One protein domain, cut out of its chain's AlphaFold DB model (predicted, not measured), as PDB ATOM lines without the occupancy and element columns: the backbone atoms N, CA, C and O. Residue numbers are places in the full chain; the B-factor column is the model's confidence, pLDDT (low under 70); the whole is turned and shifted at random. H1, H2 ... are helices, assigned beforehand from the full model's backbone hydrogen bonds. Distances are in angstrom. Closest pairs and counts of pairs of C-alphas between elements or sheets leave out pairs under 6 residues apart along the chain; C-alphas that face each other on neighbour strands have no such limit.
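AT A GLANCE: This is residues 286 to 394 of the 957 residues of an uncharacterized protein of Actinomadura namibiensis (UniProt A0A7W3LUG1). Crossed helices cluster round the long H4: H5 folds back over its later part, H2 crosses it, H1 and H3 meet its first end, and short H6 packs on H3. The printed part, 109 residues with six named helices in order and no named strand, is all helix. It is compact, radius of gyration of the C-alphas 13.4 A, spans 40 by 34 by 30 A.

IN THESE COORDINATES: H1 is residues 295 to 305, from C-alpha (270.917, 274.942, 197.444); H2 308 to 323; H3 333 to 342; H4 344 to 362, 27.4 A long; H5 366 to 381; H6 384 to 387, to C-alpha (277.870, 285.807, 184.938).

HOW THE PARTS SIT: H4, the hub, touches H5 with residues 354 to 362 alone, at a steep tilt of 48 degrees; the closest C-alphas, Val 361 and Leu 369, are 4.2 A apart. Every O i to N i+4 pair is within hydrogen-bond range in H1 and H3, 10 of 12 in H2 and H5, 14 of 15 in H4; H6 is too short.

THE WHOLE: The printed part has no cut and no long link; pLDDT is under 70 at residues 286 to 290, 292 to 293 and 328 to 330.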
ATOM      1  N   ARG A 286     263.189 261.804 184.977       42.41
ATOM      2  CA  ARG A 286     262.777 261.477 186.350       42.41
ATOM      3  C   ARG A 286     263.913 261.076 187.297       42.41
ATOM      4  O   ARG A 286     263.665 261.096 188.499       42.41
ATOM      5  N   THR A 287     265.092 260.712 186.792       43.12
ATOM      6  CA  THR A 287     266.209 260.198 187.611       43.12
ATOM      7  C   THR A 287     267.375 261.173 187.753       43.12
ATOM      8  O   THR A 287     268.294 260.919 188.524       43.12
ATOM      9  N   LEU A 288     267.311 262.329 187.089       53.31
ATOM     10  CA  LEU A 288     268.324 263.373 187.214       53.31
ATOM     11  C   LEU A 288     268.220 264.127 188.543       53.31
ATOM     12  O   LEU A 288     267.099 264.411 188.990       53.31
ATOM     13  N   PRO A 289     269.358 264.542 189.143       56.22
ATOM     14  CA  PRO A 289     269.334 265.600 190.137       56.22
ATOM     15  C   PRO A 289     268.566 266.773 189.541       56.22
ATOM     16  O   PRO A 289     268.789 267.162 188.392       56.22
ATOM     17  N   ARG A 290     267.624 267.335 190.294       66.25
ATOM     18  CA  ARG A 290     266.962 268.564 189.866       66.25
ATOM     19  C   ARG A 290     267.987 269.682 190.009       66.25
ATOM     20  O   ARG A 290     268.011 270.359 191.019       66.25
ATOM     21  N   TRP A 291     268.824 269.892 188.997       72.25
ATOM     22  CA  TRP A 291     269.805 270.988 188.960       72.25
ATOM     23  C   TRP A 291     269.148 272.365 189.173       72.25
ATOM     24  O   TRP A 291     269.801 273.339 189.523       72.25
ATOM     25  N   TRP A 292     267.827 272.435 188.994       68.06
ATOM     26  CA  TRP A 292     266.972 273.585 189.246       68.06
ATOM     27  C   TRP A 292     266.213 273.567 190.594       68.06
ATOM     28  O   TRP A 292     265.304 274.380 190.754       68.06
ATOM     29  N   SER A 293     266.523 272.669 191.545       67.25
ATOM     30  CA  SER A 293     265.871 272.602 192.869       67.25
ATOM     31  C   SER A 293     266.417 273.637 193.862       67.25
ATOM     32  O   SER A 293     266.242 274.830 193.638       67.25
ATOM     33  N   ASP A 294     267.016 273.204 194.969       70.06
ATOM     34  CA  ASP A 294     267.445 273.992 196.124       70.06
ATOM     35  C   ASP A 294     268.966 273.923 196.324       70.06
ATOM     36  O   ASP A 294     269.663 273.106 195.716       70.06
ATOM     37  N   ASP A 295     269.481 274.809 197.178       74.31
ATOM     38  CA  ASP A 295     270.917 274.942 197.444       74.31
ATOM     39  C   ASP A 295     271.506 273.679 198.095       74.31
ATOM     40  O   ASP A 295     272.653 273.327 197.836       74.31
ATOM     41  N   GLU A 296     270.705 272.938 198.869       79.69
ATOM     42  CA  GLU A 296     271.112 271.669 199.486       79.69
ATOM     43  C   GLU A 296     271.429 270.600 198.429       79.69
ATOM     44  O   GLU A 296     272.387 269.837 198.554       79.69
ATOM     45  N   THR A 297     270.642 270.550 197.351       78.94
ATOM     46  CA  THR A 297     270.893 269.629 196.239       78.94
ATOM     47  C   THR A 297     272.187 269.965 195.508       78.94
ATOM     48  O   THR A 297     272.948 269.048 195.209       78.94
ATOM     49  N   LEU A 298     272.455 271.247 195.247       78.44
ATOM     50  CA  LEU A 298     273.691 271.674 194.586       78.44
ATOM     51  C   LEU A 298     274.922 271.438 195.470       78.44
ATOM     52  O   LEU A 298     275.910 270.909 194.969       78.44
ATOM     53  N   ALA A 299     274.829 271.702 196.777       82.06
ATOM     54  CA  ALA A 299     275.907 271.425 197.729       82.06
ATOM     55  C   ALA A 299     276.310 269.938 197.733       82.06
ATOM     56  O   ALA A 299     277.490 269.618 197.628       82.06
ATOM     57  N   ARG A 300     275.335 269.013 197.732       84.25
ATOM     58  CA  ARG A 300     275.611 267.565 197.625       84.25
ATOM     59  C   ARG A 300     276.307 267.173 196.319       84.25
ATOM     60  O   ARG A 300     277.060 266.200 196.292       84.25
ATOM     61  N   ILE A 301     276.014 267.866 195.217       84.62
ATOM     62  CA  ILE A 301     276.682 267.617 193.932       84.62
ATOM     63  C   ILE A 301     278.124 268.136 193.992       84.62
ATOM     64  O   ILE A 301     279.024 267.408 193.575       84.62
ATOM     65  N   GLY A 302     278.345 269.329 194.555       83.62
ATOM     66  CA  GLY A 302     279.681 269.884 194.801       83.62
ATOM     67  C   GLY A 302     280.546 268.955 195.659       83.62
ATOM     68  O   GLY A 302     281.645 268.591 195.256       83.62
ATOM     69  N   GLU A 303     280.006 268.438 196.769       85.00
ATOM     70  CA  GLU A 303     280.702 267.463 197.628       85.00
ATOM     71  C   GLU A 303     281.096 266.177 196.878       85.00
ATOM     72  O   GLU A 303     282.201 265.661 197.053       85.00
ATOM     73  N   ARG A 304     280.215 265.648 196.012       87.19
ATOM     74  CA  ARG A 304     280.534 264.475 195.175       87.19
ATOM     75  C   ARG A 304     281.631 264.778 194.154       87.19
ATOM     76  O   ARG A 304     282.412 263.879 193.845       87.19
ATOM     77  N   LEU A 305     281.683 266.003 193.624       86.81
ATOM     78  CA  LEU A 305     282.665 266.424 192.620       86.81
ATOM     79  C   LEU A 305     284.092 266.457 193.175       86.81
ATOM     80  O   LEU A 305     285.043 266.247 192.422       86.81
ATOM     81  N   SER A 306     284.239 266.635 194.488       82.25
ATOM     82  CA  SER A 306     285.533 266.553 195.167       82.25
ATOM     83  C   SER A 306     286.165 265.149 195.113       82.25
ATOM     84  O   SER A 306     287.367 265.021 195.340       82.25
ATOM     85  N   ASP A 307     285.399 264.093 194.796       82.00
ATOM     86  CA  ASP A 307     285.917 262.742 194.535       82.00
ATOM     87  C   ASP A 307     286.175 262.548 193.023       82.00
ATOM     88  O   ASP A 307     285.218 262.481 192.240       82.00
ATOM     89  N   PRO A 308     287.442 262.376 192.587       78.44
ATOM     90  CA  PRO A 308     287.789 262.199 191.176       78.44
ATOM     91  C   PRO A 308     287.038 261.060 190.478       78.44
ATOM     92  O   PRO A 308     286.817 261.128 189.270       78.44
ATOM     93  N   ARG A 309     286.595 260.037 191.222       75.81
ATOM     94  CA  ARG A 309     285.840 258.896 190.674       75.81
ATOM     95  C   ARG A 309     284.465 259.290 190.133       75.81
ATOM     96  O   ARG A 309     283.923 258.568 189.303       75.81
ATOM     97  N   HIS A 310     283.906 260.413 190.585       79.06
ATOM     98  CA  HIS A 310     282.592 260.895 190.155       79.06
ATOM     99  C   HIS A 310     282.665 262.047 189.146       79.06
ATOM    100  O   HIS A 310     281.625 262.431 188.611       79.06
ATOM    101  N   ARG A 311     283.856 262.592 188.856       84.00
ATOM    102  CA  ARG A 311     284.019 263.788 188.009       84.00
ATOM    103  C   ARG A 311     283.380 263.624 186.629       84.00
ATOM    104  O   ARG A 311     282.574 264.463 186.240       84.00
ATOM    105  N   ASP A 312     283.691 262.539 185.920       74.94
ATOM    106  CA  ASP A 312     283.182 262.294 184.561       74.94
ATOM    107  C   ASP A 312     281.660 262.110 184.537       74.94
ATOM    108  O   ASP A 312     280.978 262.615 183.642       74.94
ATOM    109  N   GLN A 313     281.118 261.432 185.553       76.38
ATOM    110  CA  GLN A 313     279.676 261.298 185.717       76.38
ATOM    111  C   GLN A 313     279.045 262.682 185.892       76.38
ATOM    112  O   GLN A 313     278.153 263.029 185.121       76.38
ATOM    113  N   ILE A 314     279.535 263.479 186.850       83.38
ATOM    114  CA  ILE A 314     279.037 264.829 187.173       83.38
ATOM    115  C   ILE A 314     279.128 265.767 185.969       83.38
ATOM    116  O   ILE A 314     278.171 266.487 185.694       83.38
ATOM    117  N   ALA A 315     280.225 265.718 185.209       85.44
ATOM    118  CA  ALA A 315     280.386 266.484 183.976       85.44
ATOM    119  C   ALA A 315     279.271 266.179 182.964       85.44
ATOM    120  O   ALA A 315     278.688 267.094 182.382       85.44
ATOM    121  N   ALA A 316     278.921 264.903 182.798       77.81
ATOM    122  CA  ALA A 316     277.825 264.508 181.925       77.81
ATOM    123  C   ALA A 316     276.438 264.868 182.494       77.81
ATOM    124  O   ALA A 316     275.551 265.250 181.725       77.81
ATOM    125  N   GLU A 317     276.243 264.793 183.820       81.00
ATOM    126  CA  GLU A 317     275.011 265.265 184.478       81.00
ATOM    127  C   GLU A 317     274.809 266.777 184.240       81.00
ATOM    128  O   GLU A 317     273.713 267.208 183.866       81.00
ATOM    129  N   LEU A 318     275.878 267.568 184.385       86.12
ATOM    130  CA  LEU A 318     275.890 269.014 184.170       86.12
ATOM    131  C   LEU A 318     275.664 269.380 182.698       86.12
ATOM    132  O   LEU A 318     274.850 270.250 182.395       86.12
ATOM    133  N   GLU A 319     276.328 268.696 181.765       86.25
ATOM    134  CA  GLU A 319     276.134 268.904 180.327       86.25
ATOM    135  C   GLU A 319     274.665 268.725 179.907       86.25
ATOM    136  O   GLU A 319     274.121 269.497 179.103       86.25
ATOM    137  N   ARG A 320     273.990 267.720 180.470       79.00
ATOM    138  CA  ARG A 320     272.564 267.517 180.226       79.00
ATOM    139  C   ARG A 320     271.718 268.619 180.838       79.00
ATOM    140  O   ARG A 320     270.833 269.127 180.154       79.00
ATOM    141  N   ALA A 321     272.005 269.013 182.079       80.88
ATOM    142  CA  ALA A 321     271.314 270.122 182.728       80.88
ATOM    143  C   ALA A 321     271.416 271.414 181.900       80.88
ATOM    144  O   ALA A 321     270.426 272.128 181.751       80.88
ATOM    145  N   VAL A 322     272.583 271.661 181.296       87.88
ATOM    146  CA  VAL A 322     272.821 272.760 180.353       87.88
ATOM    147  C   VAL A 322     271.978 272.618 179.079       87.88
ATOM    148  O   VAL A 322     271.367 273.585 178.624       87.88
ATOM    149  N   THR A 323     271.908 271.415 178.509       82.81
ATOM    150  CA  THR A 323     271.097 271.140 177.309       82.81
ATOM    151  C   THR A 323     269.596 271.354 177.567       82.81
ATOM    152  O   THR A 323     268.872 271.799 176.677       82.81
ATOM    153  N   ASP A 324     269.132 271.082 178.790       76.81
ATOM    154  CA  ASP A 324     267.732 271.226 179.209       76.81
ATOM    155  C   ASP A 324     267.372 272.653 179.692       76.81
ATOM    156  O   ASP A 324     266.230 272.906 180.099       76.81
ATOM    157  N   LEU A 325     268.301 273.619 179.634       81.75
ATOM    158  CA  LEU A 325     267.996 275.017 179.953       81.75
ATOM    159  C   LEU A 325     266.928 275.569 178.996       81.75
ATOM    160  O   LEU A 325     267.061 275.535 177.771       81.75
ATOM    161  N   GLY A 326     265.866 276.128 179.569       74.12
ATOM    162  CA  GLY A 326     264.703 276.628 178.835       74.12
ATOM    163  C   GLY A 326     263.644 275.569 178.504       74.12
ATOM    164  O   GLY A 326     262.664 275.907 177.844       74.12
ATOM    165  N   HIS A 327     263.800 274.315 178.948       74.56
ATOM    166  CA  HIS A 327     262.811 273.256 178.708       74.56
ATOM    167  C   HIS A 327     261.487 273.497 179.453       74.56
ATOM    168  O   HIS A 327     260.408 273.358 178.878       74.56
ATOM    169  N   TYR A 328     261.558 273.884 180.728       69.31
ATOM    170  CA  TYR A 328     260.400 274.168 181.571       69.31
ATOM    171  C   TYR A 328     260.137 275.666 181.647       69.31
ATOM    172  O   TYR A 328     260.957 276.440 182.133       69.31
ATOM    173  N   SER A 329     258.949 276.088 181.222       63.69
ATOM    174  CA  SER A 329     258.574 277.506 181.204       63.69
ATOM    175  C   SER A 329     258.404 278.135 182.592       63.69
ATOM    176  O   SER A 329     258.307 279.356 182.684       63.69
ATOM    177  N   ASN A 330     258.317 277.328 183.652       62.94
ATOM    178  CA  ASN A 330     258.109 277.757 185.038       62.94
ATOM    179  C   ASN A 330     259.390 277.715 185.894       62.94
ATOM    180  O   ASN A 330     259.289 277.738 187.117       62.94
ATOM    181  N   VAL A 331     260.574 277.619 185.280       71.50
ATOM    182  CA  VAL A 331     261.865 277.553 185.985       71.50
ATOM    183  C   VAL A 331     262.702 278.798 185.677       71.50
ATOM    184  O   VAL A 331     262.926 279.119 184.509       71.50
ATOM    185  N   ASP A 332     263.216 279.479 186.711       75.56
ATOM    186  CA  ASP A 332     264.213 280.547 186.544       75.56
ATOM    187  C   ASP A 332     265.624 279.958 186.371       75.56
ATOM    188  O   ASP A 332     266.430 279.847 187.300       75.56
ATOM    189  N   TYR A 333     265.941 279.607 185.128       80.62
ATOM    190  CA  TYR A 333     267.252 279.086 184.750       80.62
ATOM    191  C   TYR A 333     268.410 280.066 184.997       80.62
ATOM    192  O   TYR A 333     269.541 279.624 185.194       80.62
ATOM    193  N   ARG A 334     268.163 281.385 185.040       84.62
ATOM    194  CA  ARG A 334     269.214 282.358 185.391       84.62
ATOM    195  C   ARG A 334     269.581 282.244 186.860       84.62
ATOM    196  O   ARG A 334     270.761 282.290 187.195       84.62
ATOM    197  N   ALA A 335     268.588 282.088 187.733       81.56
ATOM    198  CA  ALA A 335     268.829 281.824 189.147       81.56
ATOM    199  C   ALA A 335     269.554 280.488 189.353       81.56
ATOM    200  O   ALA A 335     270.446 280.404 190.193       81.56
ATOM    201  N   THR A 336     269.227 279.458 188.568       83.50
ATOM    202  CA  THR A 336     269.986 278.198 188.559       83.50
ATOM    203  C   THR A 336     271.449 278.409 188.171       83.50
ATOM    204  O   THR A 336     272.332 277.986 188.910       83.50
ATOM    205  N   LEU A 337     271.728 279.123 187.076       89.44
ATOM    206  CA  LEU A 337     273.104 279.398 186.651       89.44
ATOM    207  C   LEU A 337     273.882 280.245 187.665       89.44
ATOM    208  O   LEU A 337     275.055 279.973 187.882       89.44
ATOM    209  N   ARG A 338     273.244 281.216 188.338       89.50
ATOM    210  CA  ARG A 338     273.879 281.973 189.436       89.50
ATOM    211  C   ARG A 338     274.288 281.076 190.601       89.50
ATOM    212  O   ARG A 338     275.343 281.294 191.179       89.50
ATOM    213  N   ARG A 339     273.465 280.083 190.944       87.06
ATOM    214  CA  ARG A 339     273.773 279.133 192.020       87.06
ATOM    215  C   ARG A 339     274.916 278.197 191.639       87.06
ATOM    216  O   ARG A 339     275.837 278.047 192.427       87.06
ATOM    217  N   ILE A 340     274.903 277.663 190.414       89.25
ATOM    218  CA  ILE A 340     276.023 276.875 189.865       89.25
ATOM    219  C   ILE A 340     277.312 277.708 189.856       89.25
ATOM    220  O   ILE A 340     278.361 277.215 190.242       89.25
ATOM    221  N   HIS A 341     277.229 278.977 189.447       91.31
ATOM    222  CA  HIS A 341     278.366 279.901 189.413       91.31
ATOM    223  C   HIS A 341     278.896 280.270 190.806       91.31
ATOM    224  O   HIS A 341     280.087 280.527 190.959       91.31
ATOM    225  N   GLY A 342     278.030 280.284 191.824       89.62
ATOM    226  CA  GLY A 342     278.408 280.553 193.212       89.62
ATOM    227  C   GLY A 342     279.205 279.426 193.880       89.62
ATOM    228  O   GLY A 342     279.912 279.687 194.852       89.62
ATOM    229  N   ASP A 343     279.122 278.199 193.363       89.44
ATOM    230  CA  ASP A 343     279.930 277.058 193.799       89.44
ATOM    231  C   ASP A 343     281.247 277.005 193.004       89.44
ATOM    232  O   ASP A 343     281.248 277.033 191.775       89.44
ATOM    233  N   THR A 344     282.386 276.954 193.701       90.00
ATOM    234  CA  THR A 344     283.708 277.098 193.061       90.00
ATOM    235  C   THR A 344     284.057 275.913 192.156       90.00
ATOM    236  O   THR A 344     284.570 276.126 191.055       90.00
ATOM    237  N   ASP A 345     283.746 274.685 192.576       89.50
ATOM    238  CA  ASP A 345     284.101 273.473 191.832       89.50
ATOM    239  C   ASP A 345     283.174 273.286 190.625       89.50
ATOM    240  O   ASP A 345     283.631 272.967 189.522       89.50
ATOM    241  N   LEU A 346     281.874 273.556 190.798       90.50
ATOM    242  CA  LEU A 346     280.906 273.511 189.701       90.50
ATOM    243  C   LEU A 346     281.138 274.628 188.680       90.50
ATOM    244  O   LEU A 346     281.024 274.376 187.477       90.50
ATOM    245  N   ARG A 347     281.501 275.838 189.126       93.38
ATOM    246  CA  ARG A 347     281.903 276.936 188.236       93.38
ATOM    247  C   ARG A 347     283.123 276.550 187.403       93.38
ATOM    248  O   ARG A 347     283.091 276.737 186.188       93.38
ATOM    249  N   ALA A 348     284.166 276.000 188.033       93.75
ATOM    250  CA  ALA A 348     285.385 275.581 187.343       93.75
ATOM    251  C   ALA A 348     285.111 274.468 186.319       93.75
ATOM    252  O   ALA A 348     285.561 274.559 185.178       93.75
ATOM    253  N   LEU A 349     284.311 273.462 186.695       94.00
ATOM    254  CA  LEU A 349     283.895 272.403 185.778       94.00
ATOM    255  C   LEU A 349     283.081 272.962 184.602       94.00
ATOM    256  O   LEU A 349     283.348 272.611 183.458       94.00
ATOM    257  N   LEU A 350     282.107 273.845 184.851       95.25
ATOM    258  CA  LEU A 350     281.311 274.442 183.778       95.25
ATOM    259  C   LEU A 350     282.172 275.280 182.823       95.25
ATOM    260  O   LEU A 350     281.944 275.226 181.617       95.25
ATOM    261  N   LEU A 351     283.155 276.025 183.338       96.56
ATOM    262  CA  LEU A 351     284.082 276.799 182.510       96.56
ATOM    263  C   LEU A 351     284.928 275.888 181.607       96.56
ATOM    264  O   LEU A 351     284.972 276.125 180.404       96.56
ATOM    265  N   GLU A 352     285.500 274.805 182.147       96.12
ATOM    266  CA  GLU A 352     286.234 273.794 181.364       96.12
ATOM    267  C   GLU A 352     285.357 273.200 180.245       96.12
ATOM    268  O   GLU A 352     285.777 273.077 179.090       96.12
ATOM    269  N   LEU A 353     284.102 272.863 180.562       95.62
ATOM    270  CA  LEU A 353     283.155 272.346 179.574       95.62
ATOM    271  C   LEU A 353     282.836 273.389 178.490       95.62
ATOM    272  O   LEU A 353     282.770 273.042 177.312       95.62
ATOM    273  N   VAL A 354     282.674 274.663 178.863       97.62
ATOM    274  CA  VAL A 354     282.436 275.767 177.921       97.62
ATOM    275  C   VAL A 354     283.644 276.013 177.021       97.62
ATOM    276  O   VAL A 354     283.451 276.250 175.828       97.62
ATOM    277  N   GLU A 355     284.869 275.930 177.541       97.50
ATOM    278  CA  GLU A 355     286.098 276.002 176.739       97.50
ATOM    279  C   GLU A 355     286.127 274.897 175.682       97.50
ATOM    280  O   GLU A 355     286.318 275.174 174.493       97.50
ATOM    281  N   ARG A 356     285.825 273.660 176.089       96.19
ATOM    282  CA  ARG A 356     285.736 272.512 175.183       96.19
ATOM    283  C   ARG A 356     284.658 272.701 174.115       96.19
ATOM    284  O   ARG A 356     284.956 272.591 172.929       96.19
ATOM    285  N   TRP A 357     283.430 273.044 174.508       96.69
ATOM    286  CA  TRP A 357     282.336 273.271 173.556       96.69
ATOM    287  C   TRP A 357     282.617 274.455 172.622       96.69
ATOM    288  O   TRP A 357     282.177 274.459 171.474       96.69
ATOM    289  N   THR A 358     283.359 275.462 173.086       97.50
ATOM    290  CA  THR A 358     283.776 276.605 172.262       97.50
ATOM    291  C   THR A 358     284.785 276.186 171.193       97.50
ATOM    292  O   THR A 358     284.665 276.619 170.046       97.50
ATOM    293  N   ALA A 359     285.734 275.310 171.532       96.50
ATOM    294  CA  ALA A 359     286.651 274.728 170.554       96.50
ATOM    295  C   ALA A 359     285.914 273.833 169.540       96.50
ATOM    296  O   ALA A 359     286.172 273.908 168.340       96.50
ATOM    297  N   GLU A 360     284.950 273.036 170.003       94.12
ATOM    298  CA  GLU A 360     284.139 272.154 169.158       94.12
ATOM    299  C   GLU A 360     283.315 272.905 168.112       94.12
ATOM    300  O   GLU A 360     283.312 272.518 166.946       94.12
ATOM    301  N   VAL A 361     282.644 274.005 168.478       95.81
ATOM    302  CA  VAL A 361     281.861 274.764 167.488       95.81
ATOM    303  C   VAL A 361     282.733 275.429 166.425       95.81
ATOM    304  O   VAL A 361     282.224 275.763 165.358       95.81
ATOM    305  N   ALA A 362     284.027 275.607 166.686       94.50
ATOM    306  CA  ALA A 362     284.988 276.175 165.747       94.50
ATOM    307  C   ALA A 362     285.747 275.112 164.924       94.50
ATOM    308  O   ALA A 362     286.488 275.479 164.014       94.50
ATOM    309  N   SER A 363     285.576 273.813 165.205       92.56
ATOM    310  CA  SER A 363     286.434 272.747 164.657       92.56
ATOM    311  C   SER A 363     286.211 272.429 163.174       92.56
ATOM    312  O   SER A 363     287.018 271.728 162.571       92.56
ATOM    313  N   GLY A 364     285.110 272.902 162.580       91.62
ATOM    314  CA  GLY A 364     284.713 272.551 161.211       91.62
ATOM    315  C   GLY A 364     284.042 271.174 161.076       91.62
ATOM    316  O   GLY A 364     283.665 270.783 159.974       91.62
ATOM    317  N   SER A 365     283.843 270.457 162.185       94.12
ATOM    318  CA  SER A 365     283.155 269.163 162.233       94.12
ATOM    319  C   SER A 365     281.669 269.350 162.528       94.12
ATOM    320  O   SER A 365     281.289 270.018 163.490       94.12
ATOM    321  N   LEU A 366     280.796 268.757 161.706       94.19
ATOM    322  CA  LEU A 366     279.346 268.835 161.916       94.19
ATOM    323  C   LEU A 366     278.908 268.181 163.247       94.19
ATOM    324  O   LEU A 366     278.094 268.788 163.949       94.19
ATOM    325  N   PRO A 367     279.424 266.998 163.647       90.94
ATOM    326  CA  PRO A 367     279.126 266.426 164.960       90.94
ATOM    327  C   PRO A 367     279.541 267.315 166.135       90.94
ATOM    328  O   PRO A 367     278.789 267.417 167.105       90.94
ATOM    329  N   ASP A 368     280.707 267.961 166.056       92.25
ATOM    330  CA  ASP A 368     281.212 268.835 167.123       92.25
ATOM    331  C   ASP A 368     280.449 270.165 167.153       92.25
ATOM    332  O   ASP A 368     280.037 270.610 168.225       92.25
ATOM    333  N   LEU A 369     280.127 270.736 165.986       95.38
ATOM    334  CA  LEU A 369     279.252 271.903 165.879       95.38
ATOM    335  C   LEU A 369     277.886 271.627 166.516       95.38
ATOM    336  O   LEU A 369     277.400 272.431 167.313       95.38
ATOM    337  N   ALA A 370     277.279 270.480 166.200       91.94
ATOM    338  CA  ALA A 370     276.007 270.067 166.782       91.94
ATOM    339  C   ALA A 370     276.110 269.855 168.298       91.94
ATOM    340  O   ALA A 370     275.212 270.270 169.036       91.94
ATOM    341  N   HIS A 371     277.200 269.231 168.763       89.81
ATOM    342  CA  HIS A 371     277.440 268.992 170.182       89.81
ATOM    343  C   HIS A 371     277.569 270.314 170.943       89.81
ATOM    344  O   HIS A 371     276.726 270.593 171.799       89.81
ATOM    345  N   GLY A 372     278.533 271.161 170.578       93.69
ATOM    346  CA  GLY A 372     278.807 272.410 171.276       93.69
ATOM    347  C   GLY A 372     277.650 273.411 171.199       93.69
ATOM    348  O   GLY A 372     277.246 273.969 172.223       93.69
ATOM    349  N   LEU A 373     277.016 273.598 170.030       95.06
ATOM    350  CA  LEU A 373     275.909 274.557 169.888       95.06
ATOM    351  C   LEU A 373     274.697 274.201 170.749       95.06
ATOM    352  O   LEU A 373     274.027 275.106 171.256       95.06
ATOM    353  N   SER A 374     274.408 272.911 170.944       90.88
ATOM    354  CA  SER A 374     273.266 272.517 171.767       90.88
ATOM    355  C   SER A 374     273.481 272.788 173.263       90.88
ATOM    356  O   SER A 374     272.515 272.694 174.014       90.88
ATOM    357  N   ARG A 375     274.707 273.124 173.694       93.44
ATOM    358  CA  ARG A 375     275.031 273.530 175.071       93.44
ATOM    359  C   ARG A 375     275.269 275.035 175.185       93.44
ATOM    360  O   ARG A 375     274.699 275.694 176.056       93.44
ATOM    361  N   LEU A 376     276.036 275.608 174.258       96.19
ATOM    362  CA  LEU A 376     276.377 277.030 174.270       96.19
ATOM    363  C   LEU A 376     275.169 277.935 173.995       96.19
ATOM    364  O   LEU A 376     275.022 278.968 174.649       96.19
ATOM    365  N   ALA A 377     274.279 277.565 173.064       92.81
ATOM    366  CA  ALA A 377     273.124 278.405 172.738       92.81
ATOM    367  C   ALA A 377     272.145 278.553 173.924       92.81
ATOM    368  O   ALA A 377     271.745 279.687 174.212       92.81
ATOM    369  N   PRO A 378     271.779 277.481 174.663       89.94
ATOM    370  CA  PRO A 378     271.010 277.624 175.897       89.94
ATOM    371  C   PRO A 378     271.724 278.431 176.993       89.94
ATOM    372  O   PRO A 378     271.069 279.270 177.616       89.94
ATOM    373  N   LEU A 379     273.036 278.250 177.204       93.44
ATOM    374  CA  LEU A 379     273.807 279.045 178.178       93.44
ATOM    375  C   LEU A 379     273.771 280.541 177.857       93.44
ATOM    376  O   LEU A 379     273.485 281.363 178.731       93.44
ATOM    377  N   ALA A 380     274.017 280.891 176.595       92.81
ATOM    378  CA  ALA A 380     273.977 282.268 176.127       92.81
ATOM    379  C   ALA A 380     272.591 282.894 176.318       92.81
ATOM    380  O   ALA A 380     272.481 283.972 176.901       92.81
ATOM    381  N   ALA A 381     271.527 282.190 175.911       86.69
ATOM    382  CA  ALA A 381     270.151 282.666 176.061       86.69
ATOM    383  C   ALA A 381     269.763 282.927 177.532       86.69
ATOM    384  O   ALA A 381     268.989 283.840 177.828       86.69
ATOM    385  N   HIS A 382     270.343 282.171 178.466       87.56
ATOM    386  CA  HIS A 382     270.096 282.312 179.900       87.56
ATOM    387  C   HIS A 382     271.212 283.079 180.628       87.56
ATOM    388  O   HIS A 382     271.330 282.995 181.844       87.56
ATOM    389  N   GLY A 383     271.979 283.909 179.915       89.00
ATOM    390  CA  GLY A 383     272.823 284.942 180.519       89.00
ATOM    391  C   GLY A 383     274.114 284.452 181.177       89.00
ATOM    392  O   GLY A 383     274.720 285.223 181.918       89.00
ATOM    393  N   TYR A 384     274.562 283.222 180.898       94.81
ATOM    394  CA  TYR A 384     275.818 282.683 181.440       94.81
ATOM    395  C   TYR A 384     277.017 283.608 181.179       94.81
ATOM    396  O   TYR A 384     277.741 283.942 182.103       94.81
ATOM    397  N   TYR A 385     277.168 284.128 179.957       94.50
ATOM    398  CA  TYR A 385     278.276 285.026 179.590       94.50
ATOM    399  C   TYR A 385     278.228 286.414 180.250       94.50
ATOM    400  O   TYR A 385     279.165 287.197 180.109       94.50
ATOM    401  N   GLY A 386     277.122 286.758 180.916       92.75
ATOM    402  CA  GLY A 386     277.063 287.918 181.806       92.75
ATOM    403  C   GLY A 386     277.506 287.589 183.235       92.75
ATOM    404  O   GLY A 386     277.939 288.488 183.946       92.75
ATOM    405  N   LEU A 387     277.390 286.321 183.648       93.88
ATOM    406  CA  LEU A 387     277.870 285.807 184.938       93.88
ATOM    407  C   LEU A 387     279.361 285.459 184.894       93.88
ATOM    408  O   LEU A 387     280.059 285.680 185.877       93.88
ATOM    409  N   GLU A 388     279.839 284.956 183.755       95.38
ATOM    410  CA  GLU A 388     281.235 284.592 183.507       95.38
ATOM    411  C   GLU A 388     281.813 285.407 182.333       95.38
ATOM    412  O   GLU A 388     281.822 284.934 181.193       95.38
ATOM    413  N   PRO A 389     282.258 286.658 182.569       92.75
ATOM    414  CA  PRO A 389     282.807 287.515 181.517       92.75
ATOM    415  C   PRO A 389     284.080 286.962 180.865       92.75
ATOM    416  O   PRO A 389     284.318 287.254 179.693       92.75
ATOM    417  N   ASP A 390     284.852 286.164 181.610       90.19
ATOM    418  CA  ASP A 390     286.123 285.574 181.175       90.19
ATOM    419  C   ASP A 390     285.934 284.312 180.312       90.19
ATOM    420  O   ASP A 390     286.895 283.812 179.727       90.19
ATOM    421  N   ALA A 391     284.702 283.802 180.189       94.50
ATOM    422  CA  ALA A 391     284.414 282.648 179.345       94.50
ATOM    423  C   ALA A 391     284.744 282.943 177.866       94.50
ATOM    424  O   ALA A 391     284.387 284.012 177.347       94.50
ATOM    425  N   PRO A 392     285.360 281.988 177.140       94.56
ATOM    426  CA  PRO A 392     285.731 282.191 175.746       94.56
ATOM    427  C   PRO A 392     284.492 282.443 174.886       94.56
ATOM    428  O   PRO A 392     283.470 281.759 174.991       94.56
ATOM    429  N   ARG A 393     284.570 283.453 174.015       92.75
ATOM    430  CA  ARG A 393     283.463 283.808 173.122       92.75
ATOM    431  C   ARG A 393     283.434 282.855 171.925       92.75
ATOM    432  O   ARG A 393     284.419 282.794 171.190       92.75
ATOM    433  N   PRO A 394     282.322 282.137 171.697       94.12
ATOM    434  CA  PRO A 394     282.252 281.168 170.621       94.12
ATOM    435  C   PRO A 394     282.127 281.843 169.259       94.12
ATOM    436  O   PRO A 394     281.347 282.779 169.083       94.12
TER     437      PRO A 394